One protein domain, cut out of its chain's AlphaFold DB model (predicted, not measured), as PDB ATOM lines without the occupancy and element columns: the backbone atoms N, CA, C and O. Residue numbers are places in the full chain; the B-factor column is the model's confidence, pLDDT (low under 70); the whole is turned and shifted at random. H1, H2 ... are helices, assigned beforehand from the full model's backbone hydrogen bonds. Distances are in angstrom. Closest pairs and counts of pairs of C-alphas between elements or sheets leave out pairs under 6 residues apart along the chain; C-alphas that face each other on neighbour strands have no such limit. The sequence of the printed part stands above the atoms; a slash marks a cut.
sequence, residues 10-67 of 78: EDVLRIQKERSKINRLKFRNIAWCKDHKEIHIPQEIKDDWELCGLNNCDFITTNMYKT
ATOM      1  N   GLU A  10      65.004 -11.206 102.711       97.62
ATOM      2  CA  GLU A  10      65.132 -11.345 101.263       97.62
ATOM      3  C   GLU A  10      66.125 -10.322 100.686       97.62
ATOM      4  O   GLU A  10      66.946 -10.665  99.830       97.62
ATOM      5  N   ASP A  11      66.137  -9.096 101.213       96.31
ATOM      6  CA  ASP A  11      67.125  -8.071 100.870       96.31
ATOM      7  C   ASP A  11      68.542  -8.478 101.267       96.31
ATOM      8  O   ASP A  11      69.476  -8.321 100.476       96.31
ATOM      9  N   VAL A  12      68.715  -9.049 102.462       94.62
ATOM     10  CA  VAL A  12      70.021  -9.545 102.918       94.62
ATOM     11  C   VAL A  12      70.518 -10.652 101.988       94.62
ATOM     12  O   VAL A  12      71.673 -10.620 101.557       94.62
ATOM     13  N   LEU A  13      69.653 -11.600 101.624       94.31
ATOM     14  CA  LEU A  13      69.995 -12.688 100.706       94.31
ATOM     15  C   LEU A  13      70.350 -12.168  99.310       94.31
ATOM     16  O   LEU A  13      71.333 -12.617  98.714       94.31
ATOM     17  N   ARG A  14      69.602 -11.186  98.798       96.94
ATOM     18  CA  ARG A  14      69.896 -10.529  97.519       96.94
ATOM     19  C   ARG A  14      71.261  -9.841  97.550       96.94
ATOM     20  O   ARG A  14      72.071 -10.080  96.657       96.94
ATOM     21  N   ILE A  15      71.551  -9.051  98.586       93.88
ATOM     22  CA  ILE A  15      72.845  -8.370  98.754       93.88
ATOM     23  C   ILE A  15      73.986  -9.391  98.828       93.88
ATOM     24  O   ILE A  15      75.008  -9.219  98.165       93.88
ATOM     25  N   GLN A  16      73.816 -10.485  99.577       92.12
ATOM     26  CA  GLN A  16      74.822 -11.548  99.651       92.12
ATOM     27  C   GLN A  16      75.055 -12.231  98.301       92.12
ATOM     28  O   GLN A  16      76.204 -12.509  97.947       92.12
ATOM     29  N   LYS A  17      73.992 -12.479  97.529       94.12
ATOM     30  CA  LYS A  17      74.088 -13.067  96.188       94.12
ATOM     31  C   LYS A  17      74.850 -12.152  95.233       94.12
ATOM     32  O   LYS A  17      75.751 -12.627  94.546       94.12
ATOM     33  N   GLU A  18      74.539 -10.858  95.216       93.12
ATOM     34  CA  GLU A  18      75.262  -9.887  94.386       93.12
ATOM     35  C   GLU A  18      76.729  -9.755  94.821       93.12
ATOM     36  O   GLU A  18      77.624  -9.839  93.982       93.12
ATOM     37  N   ARG A  19      77.004  -9.694  96.132       91.12
ATOM     38  CA  ARG A  19      78.376  -9.712  96.671       91.12
ATOM     39  C   ARG A  19      79.154 -10.950  96.218       91.12
ATOM     40  O   ARG A  19      80.302 -10.847  95.799       91.12
ATOM     41  N   SER A  20      78.524 -12.125  96.271       90.25
ATOM     42  CA  SER A  20      79.131 -13.389  95.836       90.25
ATOM     43  C   SER A  20      79.479 -13.380  94.346       90.25
ATOM     44  O   SER A  20      80.547 -13.854  93.969       90.25
ATOM     45  N   LYS A  21      78.625 -12.797  93.494       92.00
ATOM     46  CA  LYS A  21      78.932 -12.627  92.066       92.00
ATOM     47  C   LYS A  21      80.152 -11.732  91.857       92.00
ATOM     48  O   LYS A  21      81.050 -12.129  91.124       92.00
ATOM     49  N   ILE A  22      80.203 -10.575  92.521       92.00
ATOM     50  CA  ILE A  22      81.325  -9.629  92.407       92.00
ATOM     51  C   ILE A  22      82.632 -10.303  92.841       92.00
ATOM     52  O   ILE A  22      83.630 -10.211  92.135       92.00
ATOM     53  N   ASN A  23      82.619 -11.048  93.947       89.88
ATOM     54  CA  ASN A  23      83.802 -11.730  94.483       89.88
ATOM     55  C   ASN A  23      84.331 -12.882  93.613       89.88
ATOM     56  O   ASN A  23      85.452 -13.329  93.824       89.88
ATOM     57  N   ARG A  24      83.548 -13.381  92.650       90.31
ATOM     58  CA  ARG A  24      84.006 -14.399  91.686       90.31
ATOM     59  C   ARG A  24      84.744 -13.801  90.491       90.31
ATOM     60  O   ARG A  24      85.362 -14.539  89.729       90.31
ATOM     61  N   LEU A  25      84.640 -12.491  90.290       90.75
ATOM     62  CA  LEU A  25      85.352 -11.790  89.230       90.75
ATOM     63  C   LEU A  25      86.786 -11.502  89.683       90.75
ATOM     64  O   LEU A  25      87.048 -11.320  90.868       90.75
ATOM     65  N   LYS A  26      87.728 -11.426  88.742       89.12
ATOM     66  CA  LYS A  26      89.064 -10.895  89.046       89.12
ATOM     67  C   LYS A  26      88.950  -9.400  89.306       89.12
ATOM     68  O   LYS A  26      88.273  -8.719  88.534       89.12
ATOM     69  N   PHE A  27      89.611  -8.892  90.342       90.50
ATOM     70  CA  PHE A  27      89.498  -7.491  90.739       90.50
ATOM     71  C   PHE A  27      89.849  -6.545  89.585       90.50
ATOM     72  O   PHE A  27      89.123  -5.587  89.312       90.50
ATOM     73  N   ARG A  28      90.897  -6.876  88.818       89.31
ATOM     74  CA  ARG A  28      91.321  -6.094  87.645       89.31
ATOM     75  C   ARG A  28      90.299  -6.021  86.506       89.31
ATOM     76  O   ARG A  28      90.388  -5.117  85.680       89.31
ATOM     77  N   ASN A  29      89.333  -6.941  86.479       90.19
ATOM     78  CA  ASN A  29      88.275  -7.012  85.471       90.19
ATOM     79  C   ASN A  29      86.997  -6.263  85.894       90.19
ATOM     80  O   ASN A  29      85.994  -6.331  85.184       90.19
ATOM     81  N   ILE A  30      86.995  -5.590  87.049       91.25
ATOM     82  CA  ILE A  30      85.841  -4.838  87.546       91.25
ATOM     83  C   ILE A  30      86.050  -3.352  87.247       91.25
ATOM     84  O   ILE A  30      87.004  -2.737  87.728       91.25
ATOM     85  N   ALA A  31      85.126  -2.767  86.484       92.12
ATOM     86  CA  ALA A  31      84.977  -1.321  86.394       92.12
ATOM     87  C   ALA A  31      84.208  -0.841  87.629       92.12
ATOM     88  O   ALA A  31      83.033  -1.170  87.819       92.12
ATOM     89  N   TRP A  32      84.889  -0.113  88.506       91.62
ATOM     90  CA  TRP A  32      84.289   0.411  89.725       91.62
ATOM     91  C   TRP A  32      83.727   1.802  89.456       91.62
ATOM     92  O   TRP A  32      84.414   2.643  88.886       91.62
ATOM     93  N   CYS A  33      82.500   2.068  89.901       91.88
ATOM     94  CA  CYS A  33      81.838   3.353  89.685       91.88
ATOM     95  C   CYS A  33      81.339   3.956  90.998       91.88
ATOM     96  O   CYS A  33      80.871   3.245  91.887       91.88
ATOM     97  N   LYS A  34      81.374   5.286  91.085       88.75
ATOM     98  CA  LYS A  34      80.760   6.082  92.149       88.75
ATOM     99  C   LYS A  34      80.003   7.247  91.514       88.75
ATOM    100  O   LYS A  34      80.538   7.915  90.638       88.75
ATOM    101  N   ASP A  35      78.753   7.463  91.922       92.88
ATOM    102  CA  ASP A  35      77.894   8.530  91.381       92.88
ATOM    103  C   ASP A  35      77.798   8.490  89.840       92.88
ATOM    104  O   ASP A  35      77.919   9.505  89.157       92.88
ATOM    105  N   HIS A  36      77.632   7.280  89.290       93.06
ATOM    106  CA  HIS A  36      77.582   6.994  87.846       93.06
ATOM    107  C   HIS A  36      78.855   7.338  87.053       93.06
ATOM    108  O   HIS A  36      78.830   7.331  85.824       93.06
ATOM    109  N   LYS A  37      79.978   7.594  87.731       92.19
ATOM    110  CA  LYS A  37      81.284   7.826  87.107       92.19
ATOM    111  C   LYS A  37      82.248   6.710  87.475       92.19
ATOM    112  O   LYS A  37      82.334   6.333  88.643       92.19
ATOM    113  N   GLU A  38      82.972   6.192  86.489       92.88
ATOM    114  CA  GLU A  38      84.037   5.222  86.735       92.88
ATOM    115  C   GLU A  38      85.155   5.872  87.560       92.88
ATOM    116  O   GLU A  38      85.555   7.012  87.309       92.88
ATOM    117  N   ILE A  39      85.632   5.160  88.578       91.38
ATOM    118  CA  ILE A  39      86.762   5.583  89.396       91.38
ATOM    119  C   ILE A  39      88.047   4.981  88.835       91.38
ATOM    120  O   ILE A  39      88.140   3.783  88.574       91.38
ATOM    121  N   HIS A  40      89.067   5.819  88.677       89.38
ATOM    122  CA  HIS A  40      90.380   5.336  88.286       89.38
ATOM    123  C   HIS A  40      91.038   4.614  89.466       89.38
ATOM    124  O   HIS A  40      91.221   5.200  90.532       89.38
ATOM    125  N   ILE A  41      91.410   3.352  89.257       88.25
ATOM    126  CA  ILE A  41      92.154   2.547  90.227       88.25
ATOM    127  C   ILE A  41      93.482   2.155  89.574       88.25
ATOM    128  O   ILE A  41      93.452   1.467  88.544       88.25
ATOM    129  N   PRO A  42      94.626   2.568  90.149       88.50
ATOM    130  CA  PRO A  42      95.947   2.181  89.668       88.50
ATOM    131  C   PRO A  42      96.108   0.661  89.561       88.50
ATOM    132  O   PRO A  42      95.604  -0.083  90.403       88.50
ATOM    133  N   GLN A  43      96.844   0.201  88.546       85.75
ATOM    134  CA  GLN A  43      97.065  -1.230  88.319       85.75
ATOM    135  C   GLN A  43      97.801  -1.898  89.489       85.75
ATOM    136  O   GLN A  43      97.422  -2.989  89.890       85.75
ATOM    137  N   GLU A  44      98.749  -1.195  90.110       85.62
ATOM    138  CA  GLU A  44      99.469  -1.650  91.309       85.62
ATOM    139  C   GLU A  44      98.516  -2.042  92.446       85.62
ATOM    140  O   GLU A  44      98.672  -3.096  93.051       85.62
ATOM    141  N   ILE A  45      97.480  -1.230  92.690       86.00
ATOM    142  CA  ILE A  45      96.460  -1.526  93.704       86.00
ATOM    143  C   ILE A  45      95.634  -2.741  93.283       86.00
ATOM    144  O   ILE A  45      95.280  -3.559  94.124       86.00
ATOM    145  N   LYS A  46      95.320  -2.874  91.988       85.62
ATOM    146  CA  LYS A  46      94.559  -4.025  91.488       85.62
ATOM    147  C   LYS A  46      95.318  -5.336  91.679       85.62
ATOM    148  O   LYS A  46      94.699  -6.333  92.039       85.62
ATOM    149  N   ASP A  47      96.624  -5.317  91.450       83.56
ATOM    150  CA  ASP A  47      97.483  -6.493  91.558       83.56
ATOM    151  C   ASP A  47      97.757  -6.852  93.027       83.56
ATOM    152  O   ASP A  47      97.611  -8.012  93.408       83.56
ATOM    153  N   ASP A  48      98.064  -5.864  93.875       80.75
ATOM    154  CA  ASP A  48      98.268  -6.059  95.319       80.75
ATOM    155  C   ASP A  48      97.006  -6.608  96.004       80.75
ATOM    156  O   ASP A  48      97.060  -7.545  96.804       80.75
ATOM    157  N   TRP A  49      95.834  -6.099  95.615       80.25
ATOM    158  CA  TRP A  49      94.556  -6.553  96.159       80.25
ATOM    159  C   TRP A  49      94.253  -8.021  95.821       80.25
ATOM    160  O   TRP A  49      93.726  -8.746  96.666       80.25
ATOM    161  N   GLU A  50      94.628  -8.486  94.620       74.81
ATOM    162  CA  GLU A  50      94.519  -9.904  94.232       74.81
ATOM    163  C   GLU A  50      95.439 -10.808  95.080       74.81
ATOM    164  O   GLU A  50      95.099 -11.969  95.320       74.81
ATOM    165  N   LEU A  51      96.568 -10.288  95.577       72.75
ATOM    166  CA  LEU A  51      97.557 -11.038  96.363       72.75
ATOM    167  C   LEU A  51      97.276 -11.048  97.874       72.75
ATOM    168  O   LEU A  51      97.767 -11.927  98.582       72.75
ATOM    169  N   CYS A  52      96.451 -10.125  98.369       70.31
ATOM    170  CA  CYS A  52      96.146  -9.984  99.797       70.31
ATOM    171  C   CYS A  52      95.048 -10.938 100.313       70.31
ATOM    172  O   CYS A  52      94.719 -10.911 101.499       70.31
ATOM    173  N   GLY A  53      94.441 -11.761  99.448       69.38
ATOM    174  CA  GLY A  53      93.371 -12.698  99.832       69.38
ATOM    175  C   GLY A  53      92.078 -12.027 100.317       69.38
ATOM    176  O   GLY A  53      91.211 -12.690 100.890       69.38
ATOM    177  N   LEU A  54      91.943 -10.718 100.093       77.50
ATOM    178  CA  LEU A  54      90.743  -9.949 100.400       77.50
ATOM    179  C   LEU A  54      89.682 -10.166  99.327       77.50
ATOM    180  O   LEU A  54      89.980 -10.456  98.167       77.50
ATOM    181  N   ASN A  55      88.415 -10.015  99.709       85.69
ATOM    182  CA  ASN A  55      87.343 -10.097  98.731       85.69
ATOM    183  C   ASN A  55      87.195  -8.757  97.989       85.69
ATOM    184  O   ASN A  55      87.556  -7.695  98.497       85.69
ATOM    185  N   ASN A  56      86.653  -8.787  96.772       85.56
ATOM    186  CA  ASN A  56      86.545  -7.590  95.935       85.56
ATOM    187  C   ASN A  56      85.722  -6.480  96.598       85.56
ATOM    188  O   ASN A  56      86.029  -5.306  96.431       85.56
ATOM    189  N   CYS A  57      84.682  -6.820  97.360       85.88
ATOM    190  CA  CYS A  57      83.841  -5.824  98.018       85.88
ATOM    191  C   CYS A  57      84.505  -5.157  99.236       85.88
ATOM    192  O   CYS A  57      84.118  -4.036  99.576       85.88
ATOM    193  N   ASP A  58      85.518  -5.776  99.851       86.62
ATOM    194  CA  ASP A  58      86.280  -5.172 100.959       86.62
ATOM    195  C   ASP A  58      87.055  -3.917 100.504       86.62
ATOM    196  O   ASP A  58      87.385  -3.035 101.299       86.62
ATOM    197  N   PHE A  59      87.291  -3.774  99.198       84.12
ATOM    198  CA  PHE A  59      87.945  -2.608  98.605       84.12
ATOM    199  C   PHE A  59      87.177  -1.306  98.884       84.12
ATOM    200  O   PHE A  59      87.755  -0.233  99.086       84.12
ATOM    201  N   ILE A  60      85.845  -1.401  98.935       83.62
ATOM    202  CA  ILE A  60      84.969  -0.262  99.216       83.62
ATOM    203  C   ILE A  60      85.021   0.111 100.697       83.62
ATOM    204  O   ILE A  60      85.110   1.297 101.025       83.62
ATOM    205  N   THR A  61      84.984  -0.876 101.595       82.00
ATOM    206  CA  THR A  61      84.944  -0.643 103.049       82.00
ATOM    207  C   THR A  61      86.278  -0.122 103.584       82.00
ATOM    208  O   THR A  61      86.289   0.706 104.494       82.00
ATOM    209  N   THR A  62      87.391  -0.520 102.968       81.06
ATOM    210  CA  THR A  62      88.745  -0.039 103.287       81.06
ATOM    211  C   THR A  62      89.081   1.324 102.675       81.06
ATOM    212  O   THR A  62      90.105   1.909 103.012       81.06
ATOM    213  N   ASN A  63      88.213   1.877 101.817       81.94
ATOM    214  CA  ASN A  63      88.448   3.126 101.084       81.94
ATOM    215  C   ASN A  63      89.720   3.131 100.211       81.94
ATOM    216  O   ASN A  63      90.223   4.207  99.884       81.94
ATOM    217  N   MET A  64      90.229   1.973  99.785       76.44
ATOM    218  CA  MET A  64      91.478   1.911  99.010       76.44
ATOM    219  C   MET A  64      91.385   2.523  97.609       76.44
ATOM    220  O   MET A  64      92.389   2.924  97.036       76.44
ATOM    221  N   TYR A  65      90.183   2.762  97.089       78.69
ATOM    222  CA  TYR A  65      90.009   3.606  95.901       78.69
ATOM    223  C   TYR A  65      90.431   5.072  96.099       78.69
ATOM    224  O   TYR A  65      90.495   5.823  95.129       78.69
ATOM    225  N   LYS A  66      90.659   5.517  97.342       80.50
ATOM    226  CA  LYS A  66      91.087   6.886  97.665       80.50
ATOM    227  C   LYS A  66      92.600   7.026  97.824       80.50
ATOM    228  O   LYS A  66      93.080   8.156  97.918       80.50
ATOM    229  N   THR A  67      93.351   5.929  97.914       75.75
ATOM    230  CA  THR A  67      94.803   6.001  98.113       75.75
ATOM    231  C   THR A  67      95.496   6.387  96.811       75.75
ATOM    232  O   THR A  67      95.207   5.828  95.754       75.75
TER     233      THR A  67
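AT A GLANCE: This is residues 10 to 67 of the 78 residues of an uncharacterized protein of viral metagenome (UniProt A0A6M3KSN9). A small body of loops, with the two short helices H2 and H3 in it, has one longer helix, H1, as an arm: residues 10 to 18 of H1 stick out from the body, and so does a narrow loop, residues 33 to 38. The printed part has 58 residues, with three named helices in the order H1, H2, H3 and no named strand. The class is all helix, though the named helices hold 27 of the 58 residues. The whole is only just compact, close to loose, with a radius of gyration of the C-alphas of 11.9 A and spans of 37 by 27 by 19 A.

HOW THE PARTS SIT: H1, residues 10 to 23, touches no helix, and its residues 10 to 18 stand free. H2, residues 43 to 51, is apart from H1. H3, residues 58 to 61, is also apart from H1. H2 and H3 are only just apart, with their closest C-alphas 8.1 A from each other. In the loop that stands free, residues 33 to 34 pair with residues 37 to 38, antiparallel. Every O i to N i+4 pair is within hydrogen-bond range in H1 and H2, while H3 is too short for such a pair.

IN THESE COORDINATES: H1 measures 19.9 A from C-alpha 10 at (65.132, -11.345, 101.263) to C-alpha 23 at (83.802, -11.730, 94.483). H2 measures 12.7 A from first to last C-alpha. H3 ends at C-alpha 61, at (84.944, -0.643, 103.049).

THE WHOLE: The two C-alphas farthest apart are those of Glu 10 and Glu 44, at 37.0 A. Without the stretches that stand free, the body spans 25 by 18 by 18 A. The link from H1 to H2, 19 residues, is long, and the link from H2 to H3, 6 residues, is short. The printed part has no cut. Its mean pLDDT is 87.1, and residue 53 is under 70.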